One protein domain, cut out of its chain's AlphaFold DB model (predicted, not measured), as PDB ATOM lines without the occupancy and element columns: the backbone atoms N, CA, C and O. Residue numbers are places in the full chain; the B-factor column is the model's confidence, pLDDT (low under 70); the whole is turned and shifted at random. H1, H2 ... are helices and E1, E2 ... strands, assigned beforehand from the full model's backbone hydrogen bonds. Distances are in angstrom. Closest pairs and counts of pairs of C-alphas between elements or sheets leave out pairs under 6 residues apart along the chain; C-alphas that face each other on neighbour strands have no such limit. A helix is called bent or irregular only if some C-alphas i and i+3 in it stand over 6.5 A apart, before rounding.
ATOM      1  N   HIS A  57      89.666  13.281 -24.632       95.94
ATOM      2  CA  HIS A  57      88.791  12.426 -25.414       95.94
ATOM      3  C   HIS A  57      88.797  12.891 -26.877       95.94
ATOM      4  O   HIS A  57      88.967  14.079 -27.158       95.94
ATOM      5  N   TRP A  58      88.667  11.956 -27.812       91.44
ATOM      6  CA  TRP A  58      88.822  12.230 -29.242       91.44
ATOM      7  C   TRP A  58      87.523  12.738 -29.890       91.44
ATOM      8  O   TRP A  58      87.605  13.609 -30.748       91.44
ATOM      9  N   ILE A  59      86.351  12.285 -29.420       89.88
ATOM     10  CA  ILE A  59      85.026  12.818 -29.810       89.88
ATOM     11  C   ILE A  59      84.664  14.047 -28.960       89.88
ATOM     12  O   ILE A  59      84.711  15.186 -29.415       89.88
ATOM     13  N   VAL A  60      84.375  13.830 -27.673       92.94
ATOM     14  CA  VAL A  60      84.053  14.876 -26.687       92.94
ATOM     15  C   VAL A  60      85.314  15.612 -26.208       92.94
ATOM     16  O   VAL A  60      85.785  15.427 -25.091       92.94
ATOM     17  N   THR A  61      85.925  16.434 -27.065       92.88
ATOM     18  CA  THR A  61      87.262  17.021 -26.800       92.88
ATOM     19  C   THR A  61      87.360  17.929 -25.566       92.88
ATOM     20  O   THR A  61      88.472  18.243 -25.124       92.88
ATOM     21  N   GLN A  62      86.219  18.325 -24.996       94.75
ATOM     22  CA  GLN A  62      86.128  19.041 -23.726       94.75
ATOM     23  C   GLN A  62      86.566  18.160 -22.547       94.75
ATOM     24  O   GLN A  62      87.099  18.684 -21.570       94.75
ATOM     25  N   ASN A  63      86.420  16.836 -22.657       98.00
ATOM     26  CA  ASN A  63      86.855  15.894 -21.634       98.00
ATOM     27  C   ASN A  63      88.375  15.860 -21.534       98.00
ATOM     28  O   ASN A  63      89.103  15.832 -22.537       98.00
ATOM     29  N   TRP A  64      88.868  15.789 -20.305       97.38
ATOM     30  CA  TRP A  64      90.289  15.709 -20.025       97.38
ATOM     31  C   TRP A  64      90.597  14.802 -18.855       97.38
ATOM     32  O   TRP A  64      89.777  14.590 -17.971       97.38
ATOM     33  N   SER A  65      91.811  14.268 -18.845       97.06
ATOM     34  CA  SER A  65      92.346  13.609 -17.663       97.06
ATOM     35  C   SER A  65      93.840  13.818 -17.537       97.06
ATOM     36  O   SER A  65      94.545  13.994 -18.531       97.06
ATOM     37  N   PHE A  66      94.340  13.759 -16.316       94.75
ATOM     38  CA  PHE A  66      95.765  13.659 -16.047       94.75
ATOM     39  C   PHE A  66      95.982  12.888 -14.752       94.75
ATOM     40  O   PHE A  66      95.081  12.744 -13.926       94.75
ATOM     41  N   LYS A  67      97.200  12.385 -14.582       92.81
ATOM     42  CA  LYS A  67      97.619  11.759 -13.334       92.81
ATOM     43  C   LYS A  67      98.477  12.713 -12.539       92.81
ATOM     44  O   LYS A  67      99.322  13.406 -13.104       92.81
ATOM     45  N   LEU A  68      98.321  12.664 -11.229       90.62
ATOM     46  CA  LEU A  68      99.248  13.288 -10.306       90.62
ATOM     47  C   LEU A  68      99.414  12.364  -9.104       90.62
ATOM     48  O   LEU A  68      98.459  12.111  -8.372       90.62
ATOM     49  N   ARG A  69     100.636  11.847  -8.914       90.00
ATOM     50  CA  ARG A  69     100.925  10.785  -7.933       90.00
ATOM     51  C   ARG A  69      99.964   9.599  -8.151       90.00
ATOM     52  O   ARG A  69      99.728   9.222  -9.297       90.00
ATOM     53  N   HIS A  70      99.385   9.049  -7.088       92.69
ATOM     54  CA  HIS A  70      98.453   7.915  -7.129       92.69
ATOM     55  C   HIS A  70      96.994   8.316  -7.402       92.69
ATOM     56  O   HIS A  70      96.081   7.537  -7.136       92.69
ATOM     57  N   CYS A  71      96.766   9.518  -7.941       94.56
ATOM     58  CA  CYS A  71      95.436  10.030  -8.238       94.56
ATOM     59  C   CYS A  71      95.245  10.291  -9.739       94.56
ATOM     60  O   CYS A  71      96.087  10.920 -10.393       94.56
ATOM     61  N   LEU A  72      94.125   9.813 -10.278       96.50
ATOM     62  CA  LEU A  72      93.627  10.163 -11.605       96.50
ATOM     63  C   LEU A  72      92.578  11.271 -11.476       96.50
ATOM     64  O   LEU A  72      91.557  11.083 -10.824       96.50
ATOM     65  N   PHE A  73      92.805  12.396 -12.146       97.38
ATOM     66  CA  PHE A  73      91.826  13.473 -12.270       97.38
ATOM     67  C   PHE A  73      91.163  13.393 -13.642       97.38
ATOM     68  O   PHE A  73      91.863  13.245 -14.649       97.38
ATOM     69  N   VAL A  74      89.836  13.503 -13.689       98.56
ATOM     70  CA  VAL A  74      89.034  13.461 -14.918       98.56
ATOM     71  C   VAL A  74      88.014  14.592 -14.892       98.56
ATOM     72  O   VAL A  74      87.211  14.659 -13.972       98.56
ATOM     73  N   GLY A  75      88.020  15.471 -15.889       98.50
ATOM     74  CA  GLY A  75      86.959  16.455 -16.101       98.50
ATOM     75  C   GLY A  75      86.136  16.098 -17.326       98.50
ATOM     76  O   GLY A  75      86.699  15.723 -18.359       98.50
ATOM     77  N   LEU A  76      84.818  16.206 -17.201       98.56
ATOM     78  CA  LEU A  76      83.857  15.750 -18.196       98.56
ATOM     79  C   LEU A  76      82.942  16.888 -18.651       98.56
ATOM     80  O   LEU A  76      82.549  17.741 -17.857       98.56
ATOM     81  N   ASN A  77      82.532  16.847 -19.916       96.94
ATOM     82  CA  ASN A  77      81.344  17.534 -20.402       96.94
ATOM     83  C   ASN A  77      80.109  16.711 -20.019       96.94
ATOM     84  O   ASN A  77      79.466  16.079 -20.857       96.94
ATOM     85  N   LEU A  78      79.869  16.652 -18.712       97.62
ATOM     86  CA  LEU A  78      78.738  15.988 -18.085       97.62
ATOM     87  C   LEU A  78      77.850  17.072 -17.466       97.62
ATOM     88  O   LEU A  78      78.044  17.472 -16.314       97.62
ATOM     89  N   VAL A  79      76.929  17.587 -18.274       95.31
ATOM     90  CA  VAL A  79      76.034  18.696 -17.924       95.31
ATOM     91  C   VAL A  79      74.648  18.195 -17.534       95.31
ATOM     92  O   VAL A  79      74.300  17.043 -17.789       95.31
ATOM     93  N   GLY A  80      73.902  19.044 -16.828       92.50
ATOM     94  CA  GLY A  80      72.487  18.834 -16.538       92.50
ATOM     95  C   GLY A  80      71.612  19.523 -17.582       92.50
ATOM     96  O   GLY A  80      72.055  19.771 -18.707       92.50
ATOM     97  N   GLY A  81      70.390  19.853 -17.180       90.69
ATOM     98  CA  GLY A  81      69.493  20.659 -18.001       90.69
ATOM     99  C   GLY A  81      68.613  19.872 -18.971       90.69
ATOM    100  O   GLY A  81      68.453  18.650 -18.844       90.69
ATOM    101  N   ASP A  82      68.035  20.604 -19.919       90.75
ATOM    102  CA  ASP A  82      67.040  20.110 -20.877       90.75
ATOM    103  C   ASP A  82      67.655  19.250 -21.988       90.75
ATOM    104  O   ASP A  82      68.656  19.597 -22.600       90.75
ATOM    105  N   VAL A  83      67.045  18.111 -22.320       93.12
ATOM    106  CA  VAL A  83      67.556  17.251 -23.402       93.12
ATOM    107  C   VAL A  83      67.077  17.778 -24.756       93.12
ATOM    108  O   VAL A  83      65.973  17.457 -25.193       93.12
ATOM    109  N   ASN A  84      67.917  18.574 -25.423       91.50
ATOM    110  CA  ASN A  84      67.615  19.163 -26.734       91.50
ATOM    111  C   ASN A  84      67.714  18.155 -27.897       91.50
ATOM    112  O   ASN A  84      66.920  18.207 -28.833       91.50
ATOM    113  N   ASP A  85      68.672  17.228 -27.826       93.94
ATOM    114  CA  ASP A  85      68.873  16.140 -28.789       93.94
ATOM    115  C   ASP A  85      69.159  14.851 -28.012       93.94
ATOM    116  O   ASP A  85      70.166  14.730 -27.316       93.94
ATOM    117  N   LYS A  86      68.245  13.882 -28.104       95.25
ATOM    118  CA  LYS A  86      68.314  12.641 -27.326       95.25
ATOM    119  C   LYS A  86      69.461  11.727 -27.763       95.25
ATOM    120  O   LYS A  86      70.030  11.035 -26.916       95.25
ATOM    121  N   ASP A  87      69.783  11.696 -29.052       96.44
ATOM    122  CA  ASP A  87      70.819  10.809 -29.580       96.44
ATOM    123  C   ASP A  87      72.202  11.362 -29.241       96.44
ATOM    124  O   ASP A  87      73.061  10.627 -28.747       96.44
ATOM    125  N   GLU A  88      72.385  12.674 -29.403       94.62
ATOM    126  CA  GLU A  88      73.582  13.384 -28.953       94.62
ATOM    127  C   GLU A  88      73.788  13.215 -27.443       94.62
ATOM    128  O   GLU A  88      74.883  12.855 -27.006       94.62
ATOM    129  N   TRP A  89      72.721  13.384 -26.657       95.94
ATOM    130  CA  TRP A  89      72.757  13.259 -25.204       95.94
ATOM    131  C   TRP A  89      73.189  11.863 -24.753       95.94
ATOM    132  O   TRP A  89      74.116  11.714 -23.953       95.94
ATOM    133  N   ASN A  90      72.566  10.821 -25.308       96.62
ATOM    134  CA  ASN A  90      72.907   9.436 -24.993       96.62
ATOM    135  C   ASN A  90      74.344   9.101 -25.399       96.62
ATOM    136  O   ASN A  90      75.082   8.523 -24.597       96.62
ATOM    137  N   LEU A  91      74.757   9.496 -26.609       96.62
ATOM    138  CA  LEU A  91      76.128   9.313 -27.075       96.62
ATOM    139  C   LEU A  91      77.107  10.010 -26.127       96.62
ATOM    140  O   LEU A  91      78.084   9.410 -25.691       96.62
ATOM    141  N   ARG A  92      76.830  11.251 -25.731       96.62
ATOM    142  CA  ARG A  92      77.683  12.008 -24.813       96.62
ATOM    143  C   ARG A  92      77.824  11.331 -23.454       96.62
ATOM    144  O   ARG A  92      78.939  11.267 -22.932       96.62
ATOM    145  N   LEU A  93      76.739  10.815 -22.879       98.00
ATOM    146  CA  LEU A  93      76.791  10.068 -21.618       98.00
ATOM    147  C   LEU A  93      77.643   8.799 -21.752       98.00
ATOM    148  O   LEU A  93      78.489   8.554 -20.889       98.00
ATOM    149  N   GLN A  94      77.477   8.049 -22.846       98.25
ATOM    150  CA  GLN A  94      78.268   6.851 -23.150       98.25
ATOM    151  C   GLN A  94      79.757   7.173 -23.335       98.25
ATOM    152  O   GLN A  94      80.609   6.519 -22.736       98.25
ATOM    153  N   GLU A  95      80.090   8.220 -24.090       98.50
ATOM    154  CA  GLU A  95      81.474   8.653 -24.304       98.50
ATOM    155  C   GLU A  95      82.118   9.183 -23.012       98.50
ATOM    156  O   GLU A  95      83.301   8.953 -22.755       98.50
ATOM    157  N   ASN A  96      81.352   9.852 -22.144       98.69
ATOM    158  CA  ASN A  96      81.838  10.302 -20.838       98.69
ATOM    159  C   ASN A  96      82.239   9.125 -19.941       98.69
ATOM    160  O   ASN A  96      83.355   9.115 -19.410       98.69
ATOM    161  N   ILE A  97      81.363   8.127 -19.776       98.75
ATOM    162  CA  ILE A  97      81.690   6.962 -18.943       98.75
ATOM    163  C   ILE A  97      82.757   6.081 -19.604       98.75
ATOM    164  O   ILE A  97      83.706   5.661 -18.937       98.75
ATOM    165  N   GLY A  98      82.687   5.902 -20.924       98.69
ATOM    166  CA  GLY A  98      83.696   5.197 -21.709       98.69
ATOM    167  C   GLY A  98      85.080   5.832 -21.571       98.69
ATOM    168  O   GLY A  98      86.076   5.124 -21.406       98.69
ATOM    169  N   PHE A  99      85.160   7.166 -21.523       98.69
ATOM    170  CA  PHE A  99      86.409   7.866 -21.243       98.69
ATOM    171  C   PHE A  99      86.942   7.544 -19.848       98.69
ATOM    172  O   PHE A  99      88.107   7.168 -19.731       98.69
ATOM    173  N   VAL A 100      86.118   7.649 -18.797       98.69
ATOM    174  CA  VAL A 100      86.528   7.319 -17.418       98.69
ATOM    175  C   VAL A 100      87.081   5.895 -17.354       98.69
ATOM    176  O   VAL A 100      88.207   5.694 -16.895       98.69
ATOM    177  N   GLN A 101      86.340   4.924 -17.886       98.69
ATOM    178  CA  GLN A 101      86.720   3.510 -17.900       98.69
ATOM    179  C   GLN A 101      88.008   3.263 -18.693       98.69
ATOM    180  O   GLN A 101      88.906   2.558 -18.223       98.69
ATOM    181  N   TYR A 102      88.144   3.877 -19.871       98.31
ATOM    182  CA  TYR A 102      89.353   3.786 -20.687       98.31
ATOM    183  C   TYR A 102      90.572   4.336 -19.946       98.31
ATOM    184  O   TYR A 102      91.617   3.683 -19.883       98.31
ATOM    185  N   ARG A 103      90.446   5.530 -19.354       97.44
ATOM    186  CA  ARG A 103      91.537   6.166 -18.610       97.44
ATOM    187  C   ARG A 103      91.928   5.352 -17.389       97.44
ATOM    188  O   ARG A 103      93.123   5.178 -17.162       97.44
ATOM    189  N   LEU A 104      90.946   4.836 -16.656       97.44
ATOM    190  CA  LEU A 104      91.151   3.993 -15.488       97.44
ATOM    191  C   LEU A 104      91.894   2.706 -15.851       97.44
ATOM    192  O   LEU A 104      92.921   2.417 -15.245       97.44
ATOM    193  N   ARG A 105      91.453   1.980 -16.885       97.44
ATOM    194  CA  ARG A 105      92.078   0.720 -17.326       97.44
ATOM    195  C   ARG A 105      93.572   0.863 -17.626       97.44
ATOM    196  O   ARG A 105      94.345  -0.046 -17.350       97.44
ATOM    197  N   LEU A 106      93.992   2.001 -18.178       96.12
ATOM    198  CA  LEU A 106      95.400   2.248 -18.508       96.12
ATOM    199  C   LEU A 106      96.296   2.463 -17.279       96.12
ATOM    200  O   LEU A 106      97.521   2.376 -17.392       96.12
ATOM    201  N   VAL A 107      95.722   2.827 -16.130       95.38
ATOM    202  CA  VAL A 107      96.499   3.347 -14.995       95.38
ATOM    203  C   VAL A 107      96.116   2.767 -13.637       95.38
ATOM    204  O   VAL A 107      96.777   3.099 -12.656       95.38
ATOM    205  N   SER A 108      95.088   1.920 -13.575       94.75
ATOM    206  CA  SER A 108      94.520   1.339 -12.351       94.75
ATOM    207  C   SER A 108      95.567   0.655 -11.477       94.75
ATOM    208  O   SER A 108      95.532   0.798 -10.265       94.75
ATOM    209  N   TRP A 109      96.566   0.015 -12.085       93.94
ATOM    210  CA  TRP A 109      97.681  -0.634 -11.387       93.94
ATOM    211  C   TRP A 109      98.565   0.317 -10.557       93.94
ATOM    212  O   TRP A 109      99.334  -0.145  -9.719       93.94
ATOM    213  N   TYR A 110      98.500   1.632 -10.795       91.62
ATOM    214  CA  TYR A 110      99.344   2.640 -10.139       91.62
ATOM    215  C   TYR A 110      98.562   3.623  -9.258       91.62
ATOM    216  O   TYR A 110      99.161   4.365  -8.476       91.62
ATOM    217  N   ILE A 111      97.239   3.686  -9.407       93.88
ATOM    218  CA  ILE A 111      96.409   4.663  -8.703       93.88
ATOM    219  C   ILE A 111      95.600   3.994  -7.594       93.88
ATOM    220  O   ILE A 111      95.232   2.832  -7.687       93.88
ATOM    221  N   ASN A 112      95.285   4.759  -6.558       95.38
ATOM    222  CA  ASN A 112      94.369   4.354  -5.491       95.38
ATOM    223  C   ASN A 112      93.203   5.342  -5.335       95.38
ATOM    224  O   ASN A 112      92.328   5.156  -4.493       95.38
ATOM    225  N   THR A 113      93.183   6.411  -6.133       96.94
ATOM    226  CA  THR A 113      92.161   7.451  -6.056       96.94
ATOM    227  C   THR A 113      91.793   7.979  -7.441       96.94
ATOM    228  O   THR A 113      92.666   8.189  -8.288       96.94
ATOM    229  N   VAL A 114      90.509   8.255  -7.660       97.88
ATOM    230  CA  VAL A 114      89.982   8.917  -8.860       97.88
ATOM    231  C   VAL A 114      89.120  10.106  -8.440       97.88
ATOM    232  O   VAL A 114      88.216   9.955  -7.623       97.88
ATOM    233  N   VAL A 115      89.374  11.283  -9.014       98.50
ATOM    234  CA  VAL A 115      88.511  12.467  -8.872       98.50
ATOM    235  C   VAL A 115      87.876  12.780 -10.213       98.50
ATOM    236  O   VAL A 115      88.581  12.989 -11.202       98.50
ATOM    237  N   ILE A 116      86.550  12.813 -10.239       98.81
ATOM    238  CA  ILE A 116      85.744  13.044 -11.431       98.81
ATOM    239  C   ILE A 116      84.995  14.358 -11.245       98.81
ATOM    240  O   ILE A 116      84.251  14.513 -10.282       98.81
ATOM    241  N   PHE A 117      85.176  15.286 -12.176       98.62
ATOM    242  CA  PHE A 117      84.459  16.551 -12.220       98.62
ATOM    243  C   PHE A 117      83.407  16.500 -13.327       98.62
ATOM    244  O   PHE A 117      83.742  16.301 -14.499       98.62
ATOM    245  N   GLY A 118      82.154  16.710 -12.946       98.06
ATOM    246  CA  GLY A 118      81.026  16.965 -13.837       98.06
ATOM    247  C   GLY A 118      80.219  18.137 -13.292       98.06
ATOM    248  O   GLY A 118      80.460  18.595 -12.178       98.06
ATOM    249  N   HIS A 119      79.284  18.668 -14.068       97.38
ATOM    250  CA  HIS A 119      78.416  19.729 -13.572       97.38
ATOM    251  C   HIS A 119      77.151  19.169 -12.919       97.38
ATOM    252  O   HIS A 119      76.799  19.597 -11.819       97.38
ATOM    253  N   THR A 120      76.519  18.196 -13.579       97.12
ATOM    254  CA  THR A 120      75.170  17.701 -13.265       97.12
ATOM    255  C   THR A 120      75.045  17.027 -11.899       97.12
ATOM    256  O   THR A 120      75.954  16.324 -11.444       97.12
ATOM    257  N   ALA A 121      73.895  17.203 -11.254       95.69
ATOM    258  CA  ALA A 121      73.478  16.385 -10.124       95.69
ATOM    259  C   ALA A 121      73.010  14.988 -10.571       95.69
ATOM    260  O   ALA A 121      72.839  14.701 -11.755       95.69
ATOM    261  N   LEU A 122      72.784  14.097  -9.604       93.94
ATOM    262  CA  LEU A 122      72.178  12.791  -9.867       93.94
ATOM    263  C   LEU A 122      70.719  13.008 -10.291       93.94
ATOM    264  O   LEU A 122      69.900  13.442  -9.481       93.94
ATOM    265  N   ARG A 123      70.412  12.716 -11.555       93.31
ATOM    266  CA  ARG A 123      69.076  12.816 -12.155       93.31
ATOM    267  C   ARG A 123      68.840  11.616 -13.075       93.31
ATOM    268  O   ARG A 123      69.790  10.996 -13.549       93.31
ATOM    269  N   GLU A 124      67.578  11.297 -13.347       92.50
ATOM    270  CA  GLU A 124      67.212  10.146 -14.187       92.50
ATOM    271  C   GLU A 124      67.749  10.271 -15.620       92.50
ATOM    272  O   GLU A 124      68.251   9.302 -16.184       92.50
ATOM    273  N   ASN A 125      67.737  11.480 -16.186       93.19
ATOM    274  CA  ASN A 125      68.208  11.735 -17.548       93.19
ATOM    275  C   ASN A 125      69.730  11.585 -17.729       93.19
ATOM    276  O   ASN A 125      70.201  11.664 -18.857       93.19
ATOM    277  N   VAL A 126      70.505  11.357 -16.664       96.06
ATOM    278  CA  VAL A 126      71.961  11.118 -16.715       96.06
ATOM    279  C   VAL A 126      72.352   9.740 -16.161       96.06
ATOM    280  O   VAL A 126      73.528   9.487 -15.886       96.06
ATOM    281  N   SER A 127      71.379   8.833 -16.021       96.50
ATOM    282  CA  SER A 127      71.556   7.483 -15.463       96.50
ATOM    283  C   SER A 127      72.622   6.660 -16.186       96.50
ATOM    284  O   SER A 127      73.467   6.081 -15.516       96.50
ATOM    285  N   ILE A 128      72.687   6.708 -17.525       98.12
ATOM    286  CA  ILE A 128      73.693   5.983 -18.334       98.12
ATOM    287  C   ILE A 128      75.115   6.196 -17.795       98.12
ATOM    288  O   ILE A 128      75.902   5.253 -17.703       98.12
ATOM    289  N   PHE A 129      75.452   7.434 -17.424       98.62
ATOM    290  CA  PHE A 129      76.765   7.737 -16.870       98.62
ATOM    291  C   PHE A 129      76.930   7.174 -15.454       98.62
ATOM    292  O   PHE A 129      77.939   6.529 -15.162       98.62
ATOM    293  N   PHE A 130      75.967   7.431 -14.564       98.44
ATOM    294  CA  PHE A 130      76.092   7.061 -13.154       98.44
ATOM    295  C   PHE A 130      75.993   5.555 -12.919       98.44
ATOM    296  O   PHE A 130      76.760   5.042 -12.110       98.44
ATOM    297  N   ASP A 131      75.142   4.844 -13.652       98.31
ATOM    298  CA  ASP A 131      75.035   3.386 -13.582       98.31
ATOM    299  C   ASP A 131      76.368   2.742 -13.978       98.31
ATOM    300  O   ASP A 131      76.925   1.925 -13.238       98.31
ATOM    301  N   GLY A 132      76.958   3.200 -15.087       98.56
ATOM    302  CA  GLY A 132      78.275   2.741 -15.511       98.56
ATOM    303  C   GLY A 132      79.397   3.153 -14.550       98.56
ATOM    304  O   GLY A 132      80.363   2.406 -14.373       98.56
ATOM    305  N   LEU A 133      79.293   4.307 -13.879       98.69
ATOM    306  CA  LEU A 133      80.260   4.724 -12.858       98.69
ATOM    307  C   LEU A 133      80.174   3.848 -11.601       98.69
ATOM    308  O   LEU A 133      81.213   3.460 -11.070       98.69
ATOM    309  N   VAL A 134      78.967   3.503 -11.151       98.62
ATOM    310  CA  VAL A 134      78.732   2.588 -10.023       98.62
ATOM    311  C   VAL A 134      79.295   1.207 -10.330       98.62
ATOM    312  O   VAL A 134      80.036   0.651  -9.517       98.62
ATOM    313  N   GLU A 135      79.011   0.665 -11.517       98.56
ATOM    314  CA  GLU A 135      79.588  -0.605 -11.965       98.56
ATOM    315  C   GLU A 135      81.121  -0.538 -11.996       98.56
ATOM    316  O   GLU A 135      81.805  -1.417 -11.469       98.56
ATOM    317  N   THR A 136      81.674   0.554 -12.526       98.62
ATOM    318  CA  THR A 136      83.124   0.776 -12.554       98.62
ATOM    319  C   THR A 136      83.708   0.798 -11.142       98.62
ATOM    320  O   THR A 136      84.694   0.116 -10.878       98.62
ATOM    321  N   ALA A 137      83.105   1.529 -10.205       98.38
ATOM    322  CA  ALA A 137      83.588   1.597  -8.828       98.38
ATOM    323  C   ALA A 137      83.577   0.220  -8.143       98.38
ATOM    324  O   ALA A 137      84.546  -0.130  -7.463       98.38
ATOM    325  N   ARG A 138      82.548  -0.600  -8.397       98.19
ATOM    326  CA  ARG A 138      82.445  -1.984  -7.898       98.19
ATOM    327  C   ARG A 138      83.545  -2.900  -8.427       98.19
ATOM    328  O   ARG A 138      84.018  -3.761  -7.690       98.19
ATOM    329  N   LEU A 139      83.965  -2.715  -9.679       97.75
ATOM    330  CA  LEU A 139      85.051  -3.490 -10.290       97.75
ATOM    331  C   LEU A 139      86.438  -3.118  -9.740       97.75
ATOM    332  O   LEU A 139      87.366  -3.923  -9.817       97.75
ATOM    333  N   TYR A 140      86.584  -1.927  -9.152       97.00
ATOM    334  CA  TYR A 140      87.837  -1.439  -8.570       97.00
ATOM    335  C   TYR A 140      87.669  -1.080  -7.082       97.00
ATOM    336  O   TYR A 140      87.879   0.071  -6.698       97.00
ATOM    337  N   PRO A 141      87.351  -2.053  -6.204       95.38
ATOM    338  CA  PRO A 141      87.007  -1.781  -4.803       95.38
ATOM    339  C   PRO A 141      88.176  -1.223  -3.970       95.38
ATOM    340  O   PRO A 141      87.967  -0.660  -2.902       95.38
ATOM    341  N   HIS A 142      89.412  -1.366  -4.454       93.31
ATOM    342  CA  HIS A 142      90.625  -0.825  -3.832       93.31
ATOM    343  C   HIS A 142      90.892   0.648  -4.191       93.31
ATOM    344  O   HIS A 142      91.815   1.251  -3.648       93.31
ATOM    345  N   ILE A 143      90.117   1.226  -5.115       96.25
ATOM    346  CA  ILE A 143      90.236   2.616  -5.554       96.25
ATOM    347  C   ILE A 143      89.092   3.419  -4.940       96.25
ATOM    348  O   ILE A 143      87.933   3.032  -5.056       96.25
ATOM    349  N   SER A 144      89.403   4.557  -4.318       97.56
ATOM    350  CA  SER A 144      88.384   5.520  -3.881       97.56
ATOM    351  C   SER A 144      88.033   6.490  -5.007       97.56
ATOM    352  O   SER A 144      88.916   7.120  -5.590       97.56
ATOM    353  N   PHE A 145      86.747   6.638  -5.292       98.44
ATOM    354  CA  PHE A 145      86.214   7.532  -6.312       98.44
ATOM    355  C   PHE A 145      85.497   8.705  -5.647       98.44
ATOM    356  O   PHE A 145      84.697   8.515  -4.734       98.44
ATOM    357  N   LEU A 146      85.752   9.915  -6.134       98.69
ATOM    358  CA  LEU A 146      85.016  11.113  -5.752       98.69
ATOM    359  C   LEU A 146      84.411  11.761  -6.992       98.69
ATOM    360  O   LEU A 146      85.148  12.198  -7.877       98.69
ATOM    361  N   TYR A 147      83.085  11.864  -7.027       98.75
ATOM    362  CA  TYR A 147      82.369  12.693  -7.990       98.75
ATOM    363  C   TYR A 147      82.128  14.090  -7.406       98.75
ATOM    364  O   TYR A 147      81.506  14.224  -6.354       98.75
ATOM    365  N   VAL A 148      82.624  15.127  -8.078       98.62
ATOM    366  CA  VAL A 148      82.504  16.535  -7.675       98.62
ATOM    367  C   VAL A 148      81.637  17.272  -8.687       98.62
ATOM    368  O   VAL A 148      81.935  17.226  -9.883       98.62
ATOM    369  N   HIS A 149      80.608  17.976  -8.213       97.94
ATOM    370  CA  HIS A 149      79.690  18.723  -9.077       97.94
ATOM    371  C   HIS A 149      79.087  19.969  -8.408       97.94
ATOM    372  O   HIS A 149      79.272  20.179  -7.212       97.94
ATOM    373  N   GLY A 150      78.405  20.826  -9.176       94.94
ATOM    374  CA  GLY A 150      77.928  22.141  -8.701       94.94
ATOM    375  C   GLY A 150      76.446  22.453  -8.935       94.94
ATOM    376  O   GLY A 150      75.947  23.402  -8.341       94.94
ATOM    377  N   ASP A 151      75.747  21.657  -9.746       94.19
ATOM    378  CA  ASP A 151      74.379  21.918 -10.235       94.19
ATOM    379  C   ASP A 151      73.341  22.213  -9.127       94.19
ATOM    380  O   ASP A 151      72.553  23.147  -9.230       94.19
ATOM    381  N   GLY A 152      73.372  21.501  -7.993       92.88
ATOM    382  CA  GLY A 152      72.376  21.730  -6.939       92.88
ATOM    383  C   GLY A 152      72.583  22.990  -6.088       92.88
ATOM    384  O   GLY A 152      71.684  23.332  -5.329       92.88
ATOM    385  N   HIS A 153      73.711  23.705  -6.201       92.81
ATOM    386  CA  HIS A 153      73.954  25.003  -5.541       92.81
ATOM    387  C   HIS A 153      73.983  25.031  -3.993       92.81
ATOM    388  O   HIS A 153      73.974  26.112  -3.398       92.81
ATOM    389  N   TYR A 154      74.078  23.883  -3.324       94.12
ATOM    390  CA  TYR A 154      74.289  23.778  -1.873       94.12
ATOM    391  C   TYR A 154      75.253  22.641  -1.538       94.12
ATOM    392  O   TYR A 154      75.396  21.686  -2.300       94.12
ATOM    393  N   TRP A 155      75.903  22.717  -0.380       96.00
ATOM    394  CA  TRP A 155      76.837  21.683   0.048       96.00
ATOM    395  C   TRP A 155      76.188  20.314   0.282       96.00
ATOM    396  O   TRP A 155      75.279  20.175   1.102       96.00
ATOM    397  N   ILE A 156      76.755  19.288  -0.354       97.00
ATOM    398  CA  ILE A 156      76.531  17.875  -0.029       97.00
ATOM    399  C   ILE A 156      77.890  17.183   0.039       97.00
ATOM    400  O   ILE A 156      78.762  17.453  -0.780       97.00
ATOM    401  N   SER A 157      78.057  16.271   0.993       97.62
ATOM    402  CA  SER A 157      79.174  15.326   1.042       97.62
ATOM    403  C   SER A 157      78.651  14.001   1.575       97.62
ATOM    404  O   SER A 157      78.405  13.882   2.775       97.62
ATOM    405  N   ASP A 158      78.451  13.026   0.698       97.88
ATOM    406  CA  ASP A 158      77.801  11.762   1.034       97.88
ATOM    407  C   ASP A 158      78.260  10.593   0.148       97.88
ATOM    408  O   ASP A 158      79.115  10.733  -0.726       97.88
ATOM    409  N   PHE A 159      77.694   9.414   0.411       97.81
ATOM    410  CA  PHE A 159      77.890   8.184  -0.359       97.81
ATOM    411  C   PHE A 159      76.519   7.701  -0.842       97.81
ATOM    412  O   PHE A 159      75.911   6.835  -0.207       97.81
ATOM    413  N   PRO A 160      75.968   8.295  -1.916       97.06
ATOM    414  CA  PRO A 160      74.586   8.035  -2.309       97.06
ATOM    415  C   PRO A 160      74.395   6.631  -2.912       97.06
ATOM    416  O   PRO A 160      73.272   6.131  -2.957       97.06
ATOM    417  N   TRP A 161      75.476   5.964  -3.335       96.88
ATOM    418  CA  TRP A 161      75.443   4.646  -3.969       96.88
ATOM    419  C   TRP A 161      75.797   3.529  -2.984       96.88
ATOM    420  O   TRP A 161      76.966   3.227  -2.754       96.88
ATOM    421  N   LYS A 162      74.776   2.867  -2.428       94.94
ATOM    422  CA  LYS A 162      74.958   1.778  -1.447       94.94
ATOM    423  C   LYS A 162      75.777   0.601  -1.988       94.94
ATOM    424  O   LYS A 162      76.565   0.023  -1.247       94.94
ATOM    425  N   ASP A 163      75.625   0.290  -3.273       95.31
ATOM    426  CA  ASP A 163      76.316  -0.833  -3.919       95.31
ATOM    427  C   ASP A 163      77.769  -0.513  -4.311       95.31
ATOM    428  O   ASP A 163      78.498  -1.408  -4.734       95.31
ATOM    429  N   ALA A 164      78.208   0.743  -4.169       97.50
ATOM    430  CA  ALA A 164      79.569   1.201  -4.447       97.50
ATOM    431  C   ALA A 164      80.087   2.076  -3.287       97.50
ATOM    432  O   ALA A 164      80.209   3.294  -3.426       97.50
ATOM    433  N   PRO A 165      80.416   1.483  -2.122       96.75
ATOM    434  CA  PRO A 165      80.799   2.236  -0.921       96.75
ATOM    435  C   PRO A 165      82.125   3.001  -1.063       96.75
ATOM    436  O   PRO A 165      82.426   3.882  -0.263       96.75
ATOM    437  N   ASN A 166      82.930   2.679  -2.077       97.25
ATOM    438  CA  ASN A 166      84.152   3.391  -2.436       97.25
ATOM    439  C   ASN A 166      83.907   4.609  -3.346       97.25
ATOM    440  O   ASN A 166      84.874   5.268  -3.727       97.25
ATOM    441  N   LEU A 167      82.655   4.911  -3.706       98.38
ATOM    442  CA  LEU A 167      82.265   6.048  -4.535       98.38
ATOM    443  C   LEU A 167      81.501   7.081  -3.695       98.38
ATOM    444  O   LEU A 167      80.337   6.893  -3.344       98.38
ATOM    445  N   GLY A 168      82.170   8.188  -3.387       98.25
ATOM    446  CA  GLY A 168      81.572   9.334  -2.711       98.25
ATOM    447  C   GLY A 168      81.213  10.458  -3.678       98.25
ATOM    448  O   GLY A 168      81.730  10.553  -4.796       98.25
ATOM    449  N   ARG A 169      80.336  11.347  -3.219       98.38
ATOM    450  CA  ARG A 169      79.891  12.540  -3.934       98.38
ATOM    451  C   ARG A 169      80.140  13.781  -3.092       98.38
ATOM    452  O   ARG A 169      79.869  13.792  -1.894       98.38
ATOM    453  N   VAL A 170      80.572  14.850  -3.754       98.00
ATOM    454  CA  VAL A 170      80.503  16.211  -3.224       98.00
ATOM    455  C   VAL A 170      79.767  17.124  -4.193       98.00
ATOM    456  O   VAL A 170      80.120  17.211  -5.370       98.00
ATOM    457  N   GLN A 171      78.779  17.841  -3.663       97.25
ATOM    458  CA  GLN A 171      78.146  18.973  -4.327       97.25
ATOM    459  C   GLN A 171      78.680  20.273  -3.727       97.25
ATOM    460  O   GLN A 171      78.755  20.417  -2.504       97.25
ATOM    461  N   LEU A 172      79.050  21.212  -4.589       95.50
ATOM    462  CA  LEU A 172      79.559  22.520  -4.199       95.50
ATOM    463  C   LEU A 172      78.414  23.513  -3.952       95.50
ATOM    464  O   LEU A 172      77.354  23.451  -4.576       95.50
ATOM    465  N   ASP A 173      78.658  24.454  -3.044       92.94
ATOM    466  CA  ASP A 173      77.778  25.597  -2.810       92.94
ATOM    467  C   ASP A 173      77.698  26.507  -4.052       92.94
ATOM    468  O   ASP A 173      78.585  26.511  -4.913       92.94
ATOM    469  N   LYS A 174      76.645  27.330  -4.131       87.38
ATOM    470  CA  LYS A 174      76.473  28.300  -5.218       87.38
ATOM    471  C   LYS A 174      77.672  29.247  -5.336       87.38
ATOM    472  O   LYS A 174      78.046  29.934  -4.380       87.38
ATOM    473  N   GLY A 175      78.199  29.367  -6.556       75.44
ATOM    474  CA  GLY A 175      79.192  30.386  -6.894       75.44
ATOM    475  C   GLY A 175      78.700  31.796  -6.538       75.44
ATOM    476  O   GLY A 175      77.515  32.096  -6.667       75.44
ATOM    477  N   ALA A 176      79.617  32.651  -6.076       79.31
ATOM    478  CA  ALA A 176      79.378  33.994  -5.524       79.31
ATOM    479  C   ALA A 176      78.752  34.072  -4.115       79.31
ATOM    480  O   ALA A 176      78.806  35.145  -3.520       79.31
ATOM    481  N   LEU A 177      78.217  32.977  -3.557       82.75
ATOM    482  CA  LEU A 177      77.680  32.954  -2.183       82.75
ATOM    483  C   LEU A 177      78.582  32.234  -1.176       82.75
ATOM    484  O   LEU A 177      78.449  32.450   0.026       82.75
ATOM    485  N   ALA A 178      79.495  31.394  -1.656       85.94
ATOM    486  CA  ALA A 178      80.425  30.645  -0.826       85.94
ATOM    487  C   ALA A 178      81.862  30.781  -1.349       85.94
ATOM    488  O   ALA A 178      82.062  30.951  -2.560       85.94
ATOM    489  N   PRO A 179      82.869  30.708  -0.459       87.44
ATOM    490  CA  PRO A 179      84.261  30.651  -0.878       87.44
ATOM    491  C   PRO A 179      84.537  29.367  -1.682       87.44
ATOM    492  O   PRO A 179      83.819  28.372  -1.539       87.44
ATOM    493  N   PRO A 180      85.593  29.352  -2.517       89.88
ATOM    494  CA  PRO A 180      86.049  28.133  -3.170       89.88
ATOM    495  C   PRO A 180      86.318  27.008  -2.162       89.88
ATOM    496  O   PRO A 180      86.792  27.246  -1.050       89.88
ATOM    497  N   VAL A 181      86.071  25.766  -2.576       94.31
ATOM    498  CA  VAL A 181      86.344  24.583  -1.752       94.31
ATOM    499  C   VAL A 181      87.725  24.034  -2.089       94.31
ATOM    500  O   VAL A 181      88.008  23.702  -3.241       94.31
ATOM    501  N   LEU A 182      88.579  23.892  -1.077       95.12
ATOM    502  CA  LEU A 182      89.826  23.143  -1.194       95.12
ATOM    503  C   LEU A 182      89.550  21.665  -0.936       95.12
ATOM    504  O   LEU A 182      89.158  21.284   0.167       95.12
ATOM    505  N   ILE A 183      89.812  20.838  -1.945       95.75
ATOM    506  CA  ILE A 183      89.759  19.380  -1.838       95.75
ATOM    507  C   ILE A 183      91.188  18.852  -1.731       95.75
ATOM    508  O   ILE A 183      91.998  19.059  -2.634       95.75
ATOM    509  N   SER A 184      91.495  18.171  -0.630       94.88
ATOM    510  CA  SER A 184      92.788  17.517  -0.410       94.88
ATOM    511  C   SER A 184      92.654  16.006  -0.568       94.88
ATOM    512  O   SER A 184      91.686  15.419  -0.090       94.88
ATOM    513  N   VAL A 185      93.638  15.380  -1.216       93.56
ATOM    514  CA  VAL A 185      93.730  13.920  -1.366       93.56
ATOM    515  C   VAL A 185      94.884  13.415  -0.505       93.56
ATOM    516  O   VAL A 185      96.046  13.745  -0.763       93.56
ATOM    517  N   LYS A 186      94.570  12.641   0.531       89.38
ATOM    518  CA  LYS A 186      95.529  12.061   1.473       89.38
ATOM    519  C   LYS A 186      95.997  10.681   1.024       89.38
ATOM    520  O   LYS A 186      95.270   9.925   0.394       89.38
ATOM    521  N   SER A 187      97.230  10.343   1.394       70.94
ATOM    522  CA  SER A 187      97.823   9.021   1.174       70.94
ATOM    523  C   SER A 187      97.672   8.154   2.429       70.94
ATOM    524  O   SER A 187      98.664   7.817   3.070       70.94
ATOM    525  N   THR A 188      96.436   7.845   2.821       66.88
ATOM    526  CA  THR A 188      96.117   7.053   4.025       66.88
ATOM    527  C   THR A 188      95.182   5.891   3.693       66.88
ATOM    528  O   THR A 188      94.521   5.907   2.658       66.88
ATOM    529  N   GLY A 189      95.116   4.875   4.560       65.75
ATOM    530  CA  GLY A 189      94.119   3.806   4.441       65.75
ATOM    531  C   GLY A 189      92.710   4.326   4.750       65.75
ATOM    532  O   GLY A 189      92.525   5.009   5.756       65.75
ATOM    533  N   GLY A 190      91.735   4.014   3.893       83.88
ATOM    534  CA  GLY A 190      90.345   4.475   4.006       83.88
ATOM    535  C   GLY A 190      89.984   5.573   2.999       83.88
ATOM    536  O   GLY A 190      90.622   5.696   1.958       83.88
ATOM    537  N   TRP A 191      88.944   6.357   3.306       92.69
ATOM    538  CA  TRP A 191      88.481   7.468   2.464       92.69
ATOM    539  C   TRP A 191      89.524   8.603   2.421       92.69
ATOM    540  O   TRP A 191      89.813   9.189   3.468       92.69
ATOM    541  N   PRO A 192      90.100   8.942   1.250       95.06
ATOM    542  CA  PRO A 192      91.275   9.813   1.182       95.06
ATOM    543  C   PRO A 192      90.947  11.307   1.054       95.06
ATOM    544  O   PRO A 192      91.870  12.118   0.978       95.06
ATOM    545  N   PHE A 193      89.673  11.695   0.969       96.50
ATOM    546  CA  PHE A 193      89.287  13.060   0.605       96.50
ATOM    547  C   PHE A 193      88.916  13.918   1.810       96.50
ATOM    548  O   PHE A 193      88.083  13.532   2.629       96.50
ATOM    549  N   GLU A 194      89.477  15.125   1.858       95.62
ATOM    550  CA  GLU A 194      89.123  16.153   2.836       95.62
ATOM    551  C   GLU A 194      88.685  17.440   2.159       95.62
ATOM    552  O   GLU A 194      89.250  17.849   1.142       95.62
ATOM    553  N   PHE A 195      87.702  18.102   2.766       95.81
ATOM    554  CA  PHE A 195      87.059  19.283   2.208       95.81
ATOM    555  C   PHE A 195      87.188  20.469   3.165       95.81
ATOM    556  O   PHE A 195      86.661  20.440   4.277       95.81
ATOM    557  N   ASN A 196      87.852  21.537   2.723       94.88
ATOM    558  CA  ASN A 196      87.878  22.816   3.426       94.88
ATOM    559  C   ASN A 196      87.049  23.848   2.651       94.88
ATOM    560  O   ASN A 196      87.379  24.213   1.525       94.88
ATOM    561  N   ARG A 197      85.970  24.314   3.286       92.69
ATOM    562  CA  ARG A 197      84.981  25.258   2.739       92.69
ATOM    563  C   ARG A 197      85.158  26.690   3.264       92.69
ATOM    564  O   ARG A 197      84.209  27.461   3.242       92.69
TER     565      ARG A 197
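Overview. This is residues 57 to 197 of the 199 residues of the protein "Hypothetical protein" of Corethron hystrix (UniProt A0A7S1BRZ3). A twisted sheet of six strands has two helices, H1 and H2, side by side over one face, and a small two-stranded hairpin, E7 and E8, over the other face near E4. The sheet runs E1, E2, E3, E4, E6, E5 and is mixed, with E2, E3, E4 and E6 parallel and an antiparallel strand at each edge. The printed part has 141 residues, with two named helices and eight named strands in the order E1, E2, H1, E3, H2, E4, E5, E6, E7, E8; the class is mixed, helices and strands. It is compact, with a radius of gyration of the C-alphas of 14.6 A and spans of 44 by 39 by 28 A.

Along the chain. Begin with the large sheet: find C-alpha 64 at (90.289, 15.709, -20.025), where E1 starts its 13.4 A to residue 68. E2 is residues 71 to 75, E3 residues 113 to 117, E4 residues 144 to 149 over 16.6 A, E6 residues 167 to 171 and E5 residues 156 to 158. H1, residues 86 to 105, runs 28.4 A from C-alpha 86 at (68.314, 12.641, -27.326). H2, residues 124 to 139, spans 22.8 A; it is irregular, with C-alphas 125 and 128 8.0 A apart, and has a kink of 27 degrees near residue 131. E7 is residues 182 to 185, and E8, residues 193 to 196, ends at C-alpha 196 at (87.878, 22.816, 3.426).

Arrangement. Look first at E3 and E4, parallel at 14 degrees, with N 146 and O 114 2.9 A apart. E2 is parallel to E3, with N 74 and O 115 at 2.8 A, and E6 is parallel to E4, with N 170 and O 147 at 2.8 A. At the edges, hairpin E1 and E2 has N 66 and O 73 at 3.0 A, and hairpin E5 and E6 has N 171 and O 156 at 2.9 A. The helices and sheet make two layers, helices on one face of a sheet. H1 is over E2 at a height over the sheet of 10.3 A, along the strands at 15 degrees to E2 on the local plane; C-alphas 74 and 100 are their closest, 7.1 A. H1 and H2 touch at Leu 93 and Phe 129, whose C-alphas are 5.3 A apart, and run the same way at a shallow tilt of 16 degrees. H2 is on the sheet too, its closest C-alphas to E6 being those of Ala 137 and Leu 167, 6.3 A. E2, H1, E3 and E3, H2, E4 are strand-helix-strand units, two parallel neighbour strands with a helix between, and both crossovers are right-handed. In hairpin E7 and E8, N 184 and O 194 are 2.9 A apart; the closest C-alphas of E4 and E8, Leu 146 and Phe 193, are 7.9 A apart. In H1 every O i to N i+4 pair is within hydrogen-bond range, in H2 10 of 12.

Size, cuts and confidence. The two C-alphas farthest apart, those of Asn 84 and Gly 189, are 43.7 A apart. The printed part has no cut, and no link is long. The mean pLDDT of the printed part is 94.7; look at residues 188 to 189, in the link between E7 and E8, for the two residues under 70.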